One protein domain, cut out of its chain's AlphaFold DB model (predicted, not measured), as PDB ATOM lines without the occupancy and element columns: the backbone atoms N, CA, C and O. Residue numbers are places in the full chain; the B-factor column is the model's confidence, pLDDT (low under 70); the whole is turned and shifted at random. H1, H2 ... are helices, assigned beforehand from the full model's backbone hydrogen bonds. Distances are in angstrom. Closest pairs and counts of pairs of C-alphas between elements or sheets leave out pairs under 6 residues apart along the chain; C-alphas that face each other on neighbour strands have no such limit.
ATOM      1  N   LYS A   2      16.671 -43.942  -0.629       53.69
ATOM      2  CA  LYS A   2      17.589 -43.210  -1.541       53.69
ATOM      3  C   LYS A   2      17.589 -41.674  -1.384       53.69
ATOM      4  O   LYS A   2      18.611 -41.053  -1.642       53.69
ATOM      5  N   MET A   3      16.481 -41.070  -0.946       46.47
ATOM      6  CA  MET A   3      16.342 -39.606  -0.838       46.47
ATOM      7  C   MET A   3      17.043 -39.032   0.402       46.47
ATOM      8  O   MET A   3      17.767 -38.048   0.301       46.47
ATOM      9  N   PHE A   4      16.927 -39.713   1.545       42.28
ATOM     10  CA  PHE A   4      17.555 -39.294   2.803       42.28
ATOM     11  C   PHE A   4      19.087 -39.255   2.704       42.28
ATOM     12  O   PHE A   4      19.718 -38.324   3.185       42.28
ATOM     13  N   ASN A   5      19.687 -40.214   1.989       53.78
ATOM     14  CA  ASN A   5      21.132 -40.230   1.743       53.78
ATOM     15  C   ASN A   5      21.591 -39.110   0.797       53.78
ATOM     16  O   ASN A   5      22.700 -38.611   0.961       53.78
ATOM     17  N   LYS A   6      20.756 -38.684  -0.162       55.69
ATOM     18  CA  LYS A   6      21.057 -37.528  -1.023       55.69
ATOM     19  C   LYS A   6      21.028 -36.220  -0.233       55.69
ATOM     20  O   LYS A   6      21.953 -35.429  -0.363       55.69
ATOM     21  N   ILE A   7      20.024 -36.048   0.628       55.97
ATOM     22  CA  ILE A   7      19.891 -34.873   1.501       55.97
ATOM     23  C   ILE A   7      21.040 -34.828   2.515       55.97
ATOM     24  O   ILE A   7      21.702 -33.806   2.631       55.97
ATOM     25  N   LYS A   8      21.373 -35.954   3.166       49.53
ATOM     26  CA  LYS A   8      22.559 -36.046   4.036       49.53
ATOM     27  C   LYS A   8      23.830 -35.655   3.287       49.53
ATOM     28  O   LYS A   8      24.608 -34.862   3.792       49.53
ATOM     29  N   LYS A   9      24.042 -36.169   2.075       55.59
ATOM     30  CA  LYS A   9      25.237 -35.823   1.303       55.59
ATOM     31  C   LYS A   9      25.274 -34.328   0.979       55.59
ATOM     32  O   LYS A   9      26.317 -33.726   1.155       55.59
ATOM     33  N   ALA A  10      24.155 -33.718   0.597       57.47
ATOM     34  CA  ALA A  10      24.088 -32.279   0.335       57.47
ATOM     35  C   ALA A  10      24.336 -31.417   1.591       57.47
ATOM     36  O   ALA A  10      25.024 -30.411   1.498       57.47
ATOM     37  N   ILE A  11      23.838 -31.836   2.762       55.69
ATOM     38  CA  ILE A  11      24.006 -31.110   4.036       55.69
ATOM     39  C   ILE A  11      25.417 -31.292   4.629       55.69
ATOM     40  O   ILE A  11      25.938 -30.381   5.261       55.69
ATOM     41  N   PHE A  12      26.038 -32.462   4.436       51.06
ATOM     42  CA  PHE A  12      27.350 -32.812   5.004       51.06
ATOM     43  C   PHE A  12      28.524 -32.665   4.019       51.06
ATOM     44  O   PHE A  12      29.652 -33.004   4.373       51.06
ATOM     45  N   THR A  13      28.299 -32.194   2.788       59.38
ATOM     46  CA  THR A  13      29.410 -31.830   1.897       59.38
ATOM     47  C   THR A  13      29.900 -30.451   2.317       59.38
ATOM     48  O   THR A  13      29.107 -29.514   2.356       59.38
ATOM     49  N   GLU A  14      31.187 -30.325   2.647       57.94
ATOM     50  CA  GLU A  14      31.792 -29.021   2.911       57.94
ATOM     51  C   GLU A  14      31.496 -28.084   1.741       57.94
ATOM     52  O   GLU A  14      31.889 -28.349   0.603       57.94
ATOM     53  N   VAL A  15      30.776 -26.998   2.024       61.75
ATOM     54  CA  VAL A  15      30.542 -25.924   1.058       61.75
ATOM     55  C   VAL A  15      31.922 -25.419   0.632       61.75
ATOM     56  O   VAL A  15      32.682 -25.009   1.514       61.75
ATOM     57  N   PRO A  16      32.308 -25.489  -0.654       66.44
ATOM     58  CA  PRO A  16      33.645 -25.063  -1.060       66.44
ATOM     59  C   PRO A  16      33.907 -23.605  -0.659       66.44
ATOM     60  O   PRO A  16      32.982 -22.796  -0.680       66.44
ATOM     61  N   GLU A  17      35.147 -23.270  -0.288       65.81
ATOM     62  CA  GLU A  17      35.540 -21.944   0.238       65.81
ATOM     63  C   GLU A  17      35.000 -20.787  -0.623       65.81
ATOM     64  O   GLU A  17      34.430 -19.831  -0.106       65.81
ATOM     65  N   ALA A  18      35.063 -20.952  -1.949       58.75
ATOM     66  CA  ALA A  18      34.609 -19.987  -2.952       58.75
ATOM     67  C   ALA A  18      33.103 -19.658  -2.906       58.75
ATOM     68  O   ALA A  18      32.672 -18.712  -3.555       58.75
ATOM     69  N   PHE A  19      32.306 -20.448  -2.182       63.44
ATOM     70  CA  PHE A  19      30.878 -20.216  -1.944       63.44
ATOM     71  C   PHE A  19      30.593 -19.652  -0.544       63.44
ATOM     72  O   PHE A  19      29.448 -19.310  -0.250       63.44
ATOM     73  N   ARG A  20      31.615 -19.575   0.326       65.94
ATOM     74  CA  ARG A  20      31.554 -18.970   1.670       65.94
ATOM     75  C   ARG A  20      32.047 -17.524   1.690       65.94
ATOM     76  O   ARG A  20      31.895 -16.846   2.701       65.94
ATOM     77  N   GLU A  21      32.662 -17.057   0.607       72.31
ATOM     78  CA  GLU A  21      33.103 -15.672   0.496       72.31
ATOM     79  C   GLU A  21      31.891 -14.726   0.479       72.31
ATOM     80  O   GLU A  21      30.933 -14.948  -0.262       72.31
ATOM     81  N   ASN A  22      31.942 -13.644   1.262       76.50
ATOM     82  CA  ASN A  22      30.903 -12.605   1.308       76.50
ATOM     83  C   ASN A  22      31.091 -11.571   0.180       76.50
ATOM     84  O   ASN A  22      31.153 -10.367   0.424       76.50
ATOM     85  N   THR A  23      31.237 -12.050  -1.054       86.56
ATOM     86  CA  THR A  23      31.431 -11.229  -2.259       86.56
ATOM     87  C   THR A  23      30.266 -11.414  -3.229       86.56
ATOM     88  O   THR A  23      29.619 -12.463  -3.240       86.56
ATOM     89  N   PHE A  24      29.998 -10.415  -4.078       86.69
ATOM     90  CA  PHE A  24      28.945 -10.529  -5.094       86.69
ATOM     91  C   PHE A  24      29.183 -11.705  -6.049       86.69
ATOM     92  O   PHE A  24      28.246 -12.438  -6.347       86.69
ATOM     93  N   ASP A  25      30.428 -11.949  -6.459       88.69
ATOM     94  CA  ASP A  25      30.764 -13.058  -7.360       88.69
ATOM     95  C   ASP A  25      30.495 -14.434  -6.733       88.69
ATOM     96  O   ASP A  25      30.003 -15.340  -7.409       88.69
ATOM     97  N   SER A  26      30.774 -14.599  -5.437       86.94
ATOM     98  CA  SER A  26      30.442 -15.818  -4.685       86.94
ATOM     99  C   SER A  26      28.928 -16.035  -4.615       86.94
ATOM    100  O   SER A  26      28.433 -17.129  -4.904       86.94
ATOM    101  N   VAL A  27      28.163 -14.975  -4.326       89.19
ATOM    102  CA  VAL A  27      26.693 -15.024  -4.299       89.19
ATOM    103  C   VAL A  27      26.121 -15.367  -5.678       89.19
ATOM    104  O   VAL A  27      25.243 -16.222  -5.777       89.19
ATOM    105  N   ILE A  28      26.652 -14.778  -6.752       92.00
ATOM    106  CA  ILE A  28      26.244 -15.081  -8.131       92.00
ATOM    107  C   ILE A  28      26.477 -16.560  -8.451       92.00
ATOM    108  O   ILE A  28      25.553 -17.228  -8.912       92.00
ATOM    109  N   LYS A  29      27.659 -17.105  -8.136       89.81
ATOM    110  CA  LYS A  29      27.961 -18.531  -8.342       89.81
ATOM    111  C   LYS A  29      27.031 -19.447  -7.543       89.81
ATOM    112  O   LYS A  29      26.617 -20.489  -8.050       89.81
ATOM    113  N   ASN A  30      26.691 -19.071  -6.310       88.50
ATOM    114  CA  ASN A  30      25.719 -19.801  -5.493       88.50
ATOM    115  C   ASN A  30      24.337 -19.835  -6.164       88.50
ATOM    116  O   ASN A  30      23.732 -20.901  -6.277       88.50
ATOM    117  N   ILE A  31      23.865 -18.694  -6.667       91.56
ATOM    118  CA  ILE A  31      22.592 -18.607  -7.392       91.56
ATOM    119  C   ILE A  31      22.643 -19.440  -8.681       91.56
ATOM    120  O   ILE A  31      21.703 -20.177  -8.964       91.56
ATOM    121  N   GLU A  32      23.739 -19.397  -9.442       89.69
ATOM    122  CA  GLU A  32      23.905 -20.188 -10.672       89.69
ATOM    123  C   GLU A  32      23.867 -21.701 -10.422       89.69
ATOM    124  O   GLU A  32      23.369 -22.463 -11.258       89.69
ATOM    125  N   LEU A  33      24.376 -22.161  -9.273       88.12
ATOM    126  CA  LEU A  33      24.248 -23.559  -8.873       88.12
ATOM    127  C   LEU A  33      22.789 -23.943  -8.625       88.12
ATOM    128  O   LEU A  33      22.354 -24.969  -9.144       88.12
ATOM    129  N   LEU A  34      22.044 -23.118  -7.883       85.62
ATOM    130  CA  LEU A  34      20.619 -23.340  -7.609       85.62
ATOM    131  C   LEU A  34      19.779 -23.260  -8.889       85.62
ATOM    132  O   LEU A  34      18.865 -24.059  -9.099       85.62
ATOM    133  N   ALA A  35      20.148 -22.365  -9.804       88.25
ATOM    134  CA  ALA A  35      19.487 -22.217 -11.089       88.25
ATOM    135  C   ALA A  35      19.544 -23.492 -11.935       88.25
ATOM    136  O   ALA A  35      18.696 -23.664 -12.796       88.25
ATOM    137  N   LYS A  36      20.474 -24.435 -11.720       85.44
ATOM    138  CA  LYS A  36      20.483 -25.709 -12.473       85.44
ATOM    139  C   LYS A  36      19.172 -26.482 -12.335       85.44
ATOM    140  O   LYS A  36      18.734 -27.083 -13.325       85.44
ATOM    141  N   ASP A  37      18.535 -26.373 -11.174       84.94
ATOM    142  CA  ASP A  37      17.344 -27.131 -10.802       84.94
ATOM    143  C   ASP A  37      16.065 -26.269 -10.707       84.94
ATOM    144  O   ASP A  37      14.980 -26.833 -10.606       84.94
ATOM    145  N   SER A  38      16.160 -24.936 -10.830       87.25
ATOM    146  CA  SER A  38      15.014 -24.002 -10.803       87.25
ATOM    147  C   SER A  38      14.801 -23.314 -12.169       87.25
ATOM    148  O   SER A  38      15.643 -22.513 -12.597       87.25
ATOM    149  N   PRO A  39      13.708 -23.618 -12.902       90.69
ATOM    150  CA  PRO A  39      13.350 -22.943 -14.155       90.69
ATOM    151  C   PRO A  39      13.241 -21.416 -14.034       90.69
ATOM    152  O   PRO A  39      13.664 -20.691 -14.938       90.69
ATOM    153  N   GLU A  40      12.713 -20.935 -12.916       92.19
ATOM    154  CA  GLU A  40      12.496 -19.530 -12.593       92.19
ATOM    155  C   GLU A  40      13.839 -18.809 -12.442       92.19
ATOM    156  O   GLU A  40      14.081 -17.792 -13.097       92.19
ATOM    157  N   LEU A  41      14.773 -19.388 -11.680       93.56
ATOM    158  CA  LEU A  41      16.126 -18.845 -11.552       93.56
ATOM    159  C   LEU A  41      16.896 -18.886 -12.884       93.56
ATOM    160  O   LEU A  41      17.647 -17.954 -13.178       93.56
ATOM    161  N   LYS A  42      16.677 -19.891 -13.751       94.81
ATOM    162  CA  LYS A  42      17.254 -19.886 -15.116       94.81
ATOM    163  C   LYS A  42      16.750 -18.717 -15.951       94.81
ATOM    164  O   LYS A  42      17.510 -18.193 -16.766       94.81
ATOM    165  N   ALA A  43      15.483 -18.336 -15.808       95.25
ATOM    166  CA  ALA A  43      14.932 -17.198 -16.534       95.25
ATOM    167  C   ALA A  43      15.612 -15.895 -16.088       95.25
ATOM    168  O   ALA A  43      16.084 -15.136 -16.933       95.25
ATOM    169  N   VAL A  44      15.773 -15.702 -14.778       96.25
ATOM    170  CA  VAL A  44      16.466 -14.536 -14.206       96.25
ATOM    171  C   VAL A  44      17.941 -14.492 -14.626       96.25
ATOM    172  O   VAL A  44      18.439 -13.438 -15.023       96.25
ATOM    173  N   ALA A  45      18.628 -15.639 -14.651       95.12
ATOM    174  CA  ALA A  45      20.008 -15.732 -15.134       95.12
ATOM    175  C   ALA A  45      20.153 -15.315 -16.608       95.12
ATOM    176  O   ALA A  45      21.130 -14.659 -16.968       95.12
ATOM    177  N   LYS A  46      19.173 -15.632 -17.467       95.81
ATOM    178  CA  LYS A  46      19.176 -15.172 -18.866       95.81
ATOM    179  C   LYS A  46      19.040 -13.655 -18.979       95.81
ATOM    180  O   LYS A  46      19.711 -13.063 -19.820       95.81
ATOM    181  N   GLU A  47      18.209 -13.026 -18.147       96.44
ATOM    182  CA  GLU A  47      18.071 -11.562 -18.132       96.44
ATOM    183  C   GLU A  47      19.351 -10.864 -17.648       96.44
ATOM    184  O   GLU A  47      19.724  -9.804 -18.155       96.44
ATOM    185  N   PHE A  48      20.065 -11.480 -16.704       96.38
ATOM    186  CA  PHE A  48      21.379 -11.006 -16.281       96.38
ATOM    187  C   PHE A  48      22.422 -11.140 -17.400       96.38
ATOM    188  O   PHE A  48      23.097 -10.170 -17.735       96.38
ATOM    189  N   GLN A  49      22.491 -12.300 -18.062       94.69
ATOM    190  CA  GLN A  49      23.406 -12.533 -19.189       94.69
ATOM    191  C   GLN A  49      23.127 -11.624 -20.394       94.69
ATOM    192  O   GLN A  49      24.053 -11.272 -21.120       94.69
ATOM    193  N   SER A  50      21.872 -11.216 -20.607       96.56
ATOM    194  CA  SER A  50      21.517 -10.260 -21.658       96.56
ATOM    195  C   SER A  50      21.831  -8.803 -21.293       96.56
ATOM    196  O   SER A  50      21.540  -7.914 -22.089       96.56
ATOM    197  N   GLY A  51      22.348  -8.536 -20.088       96.56
ATOM    198  CA  GLY A  51      22.615  -7.188 -19.579       96.56
ATOM    199  C   GLY A  51      21.361  -6.399 -19.188       96.56
ATOM    200  O   GLY A  51      21.447  -5.194 -18.967       96.56
ATOM    201  N   LYS A  52      20.190  -7.051 -19.114       97.00
ATOM    202  CA  LYS A  52      18.931  -6.406 -18.704       97.00
ATOM    203  C   LYS A  52      18.909  -6.147 -17.196       97.00
ATOM    204  O   LYS A  52      18.296  -5.178 -16.758       97.00
ATOM    205  N   LEU A  53      19.577  -7.005 -16.426       96.69
ATOM    206  CA  LEU A  53      19.787  -6.841 -14.991       96.69
ATOM    207  C   LEU A  53      21.258  -6.533 -14.717       96.69
ATOM    208  O   LEU A  53      22.144  -7.129 -15.328       96.69
ATOM    209  N   ASN A  54      21.520  -5.636 -13.769       96.38
ATOM    210  CA  ASN A  54      22.847  -5.503 -13.169       96.38
ATOM    211  C   ASN A  54      23.047  -6.545 -12.043       96.38
ATOM    212  O   ASN A  54      22.129  -7.297 -11.713       96.38
ATOM    213  N   GLN A  55      24.244  -6.599 -11.448       95.25
ATOM    214  CA  GLN A  55      24.569  -7.585 -10.405       95.25
ATOM    215  C   GLN A  55      23.641  -7.492  -9.183       95.25
ATOM    216  O   GLN A  55      23.134  -8.512  -8.725       95.25
ATOM    217  N   GLU A  56      23.384  -6.285  -8.671       95.38
ATOM    218  CA  GLU A  56      22.522  -6.087  -7.499       95.38
ATOM    219  C   GLU A  56      21.083  -6.527  -7.776       95.38
ATOM    220  O   GLU A  56      20.480  -7.233  -6.969       95.38
ATOM    221  N   GLN A  57      20.551  -6.163  -8.945       97.06
ATOM    222  CA  GLN A  57      19.213  -6.549  -9.384       97.06
ATOM    223  C   GLN A  57      19.107  -8.062  -9.557       97.06
ATOM    224  O   GLN A  57      18.164  -8.666  -9.055       97.06
ATOM    225  N   TYR A  58      20.092  -8.687 -10.204       97.00
ATOM    226  CA  TYR A  58      20.134 -10.137 -10.372       97.00
ATOM    227  C   TYR A  58      20.111 -10.865  -9.023       97.00
ATOM    228  O   TYR A  58      19.309 -11.782  -8.828       97.00
ATOM    229  N   ILE A  59      20.944 -10.428  -8.076       95.25
ATOM    230  CA  ILE A  59      21.015 -11.022  -6.740       95.25
ATOM    231  C   ILE A  59      19.702 -10.812  -5.989       95.25
ATOM    232  O   ILE A  59      19.142 -11.778  -5.476       95.25
ATOM    233  N   ALA A  60      19.178  -9.586  -5.952       96.25
ATOM    234  CA  ALA A  60      17.942  -9.275  -5.240       96.25
ATOM    235  C   ALA A  60      16.755 -10.085  -5.781       96.25
ATOM    236  O   ALA A  60      16.059 -10.739  -5.007       96.25
ATOM    237  N   THR A  61      16.565 -10.110  -7.105       96.75
ATOM    238  CA  THR A  61      15.486 -10.872  -7.746       96.75
ATOM    239  C   THR A  61      15.616 -12.369  -7.470       96.75
ATOM    240  O   THR A  61      14.632 -13.014  -7.113       96.75
ATOM    241  N   SER A  62      16.827 -12.919  -7.574       96.12
ATOM    242  CA  SER A  62      17.069 -14.340  -7.301       96.12
ATOM    243  C   SER A  62      16.802 -14.695  -5.838       96.12
ATOM    244  O   SER A  62      16.155 -15.701  -5.553       96.12
ATOM    245  N   MET A  63      17.233 -13.850  -4.898       94.62
ATOM    246  CA  MET A  63      16.983 -14.055  -3.469       94.62
ATOM    247  C   MET A  63      15.495 -13.977  -3.121       94.62
ATOM    248  O   MET A  63      15.037 -14.745  -2.277       94.62
ATOM    249  N   SER A  64      14.727 -13.097  -3.770       95.44
ATOM    250  CA  SER A  64      13.273 -13.041  -3.589       95.44
ATOM    251  C   SER A  64      12.585 -14.337  -4.026       95.44
ATOM    252  O   SER A  64      11.730 -14.831  -3.294       95.44
ATOM    253  N   LEU A  65      12.989 -14.917  -5.162       93.50
ATOM    254  CA  LEU A  65      12.456 -16.201  -5.634       93.50
ATOM    255  C   LEU A  65      12.786 -17.343  -4.664       93.50
ATOM    256  O   LEU A  65      11.895 -18.076  -4.247       93.50
ATOM    257  N   ILE A  66      14.047 -17.435  -4.230       91.81
ATOM    258  CA  ILE A  66      14.487 -18.450  -3.260       91.81
ATOM    259  C   ILE A  66      13.709 -18.320  -1.942       91.81
ATOM    260  O   ILE A  66      13.275 -19.315  -1.365       91.81
ATOM    261  N   ALA A  67      13.517 -17.093  -1.450       91.25
ATOM    262  CA  ALA A  67      12.761 -16.854  -0.227       91.25
ATOM    263  C   ALA A  67      11.291 -17.279  -0.364       91.25
ATOM    264  O   ALA A  67      10.742 -17.858   0.573       91.25
ATOM    265  N   GLN A  68      10.667 -17.027  -1.518       91.19
ATOM    266  CA  GLN A  68       9.299 -17.458  -1.782       91.19
ATOM    267  C   GLN A  68       9.176 -18.989  -1.758       91.19
ATOM    268  O   GLN A  68       8.328 -19.505  -1.032       91.19
ATOM    269  N   GLU A  69      10.060 -19.712  -2.452       88.38
ATOM    270  CA  GLU A  69      10.059 -21.184  -2.452       88.38
ATOM    271  C   GLU A  69      10.228 -21.757  -1.033       88.38
ATOM    272  O   GLU A  69       9.547 -22.708  -0.643       88.38
ATOM    273  N   LEU A  70      11.100 -21.156  -0.214       88.19
ATOM    274  CA  LEU A  70      11.295 -21.572   1.179       88.19
ATOM    275  C   LEU A  70      10.048 -21.342   2.045       88.19
ATOM    276  O   LEU A  70       9.762 -22.146   2.938       88.19
ATOM    277  N   LEU A  71       9.315 -20.252   1.808       89.25
ATOM    278  CA  LEU A  71       8.067 -19.961   2.513       89.25
ATOM    279  C   LEU A  71       6.957 -20.937   2.115       89.25
ATOM    280  O   LEU A  71       6.263 -21.439   2.999       89.25
ATOM    281  N   GLU A  72       6.826 -21.246   0.826       88.62
ATOM    282  CA  GLU A  72       5.874 -22.240   0.317       88.62
ATOM    283  C   GLU A  72       6.177 -23.630   0.889       88.62
ATOM    284  O   GLU A  72       5.296 -24.272   1.462       88.62
ATOM    285  N   PHE A  73       7.447 -24.044   0.871       86.31
ATOM    286  CA  PHE A  73       7.878 -25.302   1.480       86.31
ATOM    287  C   PHE A  73       7.547 -25.373   2.977       86.31
ATOM    288  O   PHE A  73       7.073 -26.400   3.474       86.31
ATOM    289  N   ARG A  74       7.789 -24.283   3.717       90.00
ATOM    290  CA  ARG A  74       7.437 -24.206   5.140       90.00
ATOM    291  C   ARG A  74       5.931 -24.343   5.344       90.00
ATOM    292  O   ARG A  74       5.517 -25.091   6.225       90.00
ATOM    293  N   PHE A  75       5.130 -23.643   4.547       90.31
ATOM    294  CA  PHE A  75       3.676 -23.689   4.642       90.31
ATOM    295  C   PHE A  75       3.129 -25.099   4.383       90.31
ATOM    296  O   PHE A  75       2.313 -25.596   5.160       90.31
ATOM    297  N   ASP A  76       3.623 -25.773   3.344       88.62
ATOM    298  CA  ASP A  76       3.212 -27.138   3.010       88.62
ATOM    299  C   ASP A  76       3.589 -28.140   4.103       88.62
ATOM    300  O   ASP A  76       2.788 -29.013   4.449       88.62
ATOM    301  N   ARG A  77       4.780 -27.993   4.697       88.06
ATOM    302  CA  ARG A  77       5.194 -28.800   5.848       88.06
ATOM    303  C   ARG A  77       4.264 -28.580   7.040       88.06
ATOM    304  O   ARG A  77       3.766 -29.556   7.593       88.06
ATOM    305  N   ASP A  78       4.017 -27.326   7.415       91.06
ATOM    306  CA  ASP A  78       3.185 -26.986   8.574       91.06
ATOM    307  C   ASP A  78       1.742 -27.509   8.379       91.06
ATOM    308  O   ASP A  78       1.126 -28.039   9.305       91.06
ATOM    309  N   LYS A  79       1.217 -27.457   7.146       90.88
ATOM    310  CA  LYS A  79      -0.074 -28.059   6.781       90.88
ATOM    311  C   LYS A  79      -0.069 -29.585   6.901       90.88
ATOM    312  O   LYS A  79      -1.038 -30.149   7.404       90.88
ATOM    313  N   ALA A  80       0.983 -30.254   6.433       87.75
ATOM    314  CA  ALA A  80       1.098 -31.708   6.519       87.75
ATOM    315  C   ALA A  80       1.183 -32.184   7.979       87.75
ATOM    316  O   ALA A  80       0.561 -33.181   8.336       87.75
ATOM    317  N   GLU A  81       1.901 -31.446   8.830       88.12
ATOM    318  CA  GLU A  81       1.954 -31.694  10.274       88.12
ATOM    319  C   GLU A  81       0.579 -31.509  10.926       88.12
ATOM    320  O   GLU A  81       0.149 -32.378  11.681       88.12
ATOM    321  N   ALA A  82      -0.147 -30.442  10.583       84.38
ATOM    322  CA  ALA A  82      -1.497 -30.205  11.095       84.38
ATOM    323  C   ALA A  82      -2.515 -31.278  10.665       84.38
ATOM    324  O   ALA A  82      -3.473 -31.521  11.385       84.38
ATOM    325  N   GLN A  83      -2.326 -31.912   9.501       77.00
ATOM    326  CA  GLN A  83      -3.172 -33.013   9.017       77.00
ATOM    327  C   GLN A  83      -2.802 -34.382   9.610       77.00
ATOM    328  O   GLN A  83      -3.573 -35.331   9.472       77.00
ATOM    329  N   ALA A  84      -1.616 -34.507  10.207       75.31
ATOM    330  CA  ALA A  84      -1.139 -35.743  10.824       75.31
ATOM    331  C   ALA A  84      -1.598 -35.912  12.287       75.31
ATOM    332  O   ALA A  84      -1.412 -36.994  12.849       75.31
ATOM    333  N   TRP A  85      -2.168 -34.861  12.882       54.56
ATOM    334  CA  TRP A  85      -2.766 -34.827  14.221       54.56
ATOM    335  C   TRP A  85      -4.294 -34.848  14.139       54.56
ATOM    336  O   TRP A  85      -4.906 -35.419  15.070       54.56
TER     337      TRP A  85
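This is residues 2 to 85 of the 85 residues of an uncharacterized protein of Klebsiella aerogenes (UniProt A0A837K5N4). One long straight helix, H4, makes the longest axis; its first part joins H3, folded back side by side with it, and H2, packed slantwise on both, in a small compact three-helix body at one end. The rest of H4 sticks out of this body as a long arm with residues 67 to 85, and H1 stands free at the start of the printed part, touching no helix, on a long link. The printed part has 84 residues with four named helices, H1, H2, H3 and H4 in that order, and no named strand; the class is all helix. The whole is loose, with a radius of gyration of the C-alphas of 15.7 A, and elongated, spanning 50 by 27 by 22 A.

Find C-alpha 55 at (24.569, -7.585, -10.405); from there H4, residues 55 to 83, runs 42.3 A to C-alpha 83 at (-3.172, -33.013, 9.017). Just before it along the chain you find H3, residues 39 to 49, 15.3 A long. Before that comes H2, residues 24 to 35, 16.2 A long. Go back to C-alpha 2 at (17.589, -43.210, -1.541) to find where H1, residues 2 to 12, begins; it is 15.7 A long.

Start at residues 55 to 65 of H4, the part that touches H3: the closest C-alphas, those of Phe 48 and Tyr 58, are 6.1 A apart. H3 and H4 form a helical hairpin, at a shallow tilt of 8 degrees, opposite ways. Look next at residues 55 to 62 of H4, which touch H2; the closest C-alphas, those of Ile 28 and Ile 59, are 6.8 A apart. H2 and H4 stand at a steep tilt of 46 degrees and run the same way. H2 touches H3 with residues 31 to 35 alone, and the closest C-alphas, those of Ala 35 and Leu 41, are 4.8 A apart. These two form a helical hairpin as well, at a steep tilt of 39 degrees, opposite ways. H1 is apart from H2, H3 and H4. In H2, H3 and H4 every O i to N i+4 pair is within hydrogen-bond range; in H1 it is 6 of 7.

The C-alphas farthest apart, those of Gly 51 and Trp 85, are 50.5 A apart. Without residues 2 to 16 and 67 to 85, which stand free, the body has 50 residues and spans 27 by 22 by 17 A. The link from H1 to H2 is long, with 11 residues; those from H2 to H3 and from H3 to H4 are tight. The printed part has no cut and ends at residue 85, the chain's last. The mean pLDDT of the printed part is 82.5; look for values under 70 at residues 2 to 20 and at residue 85.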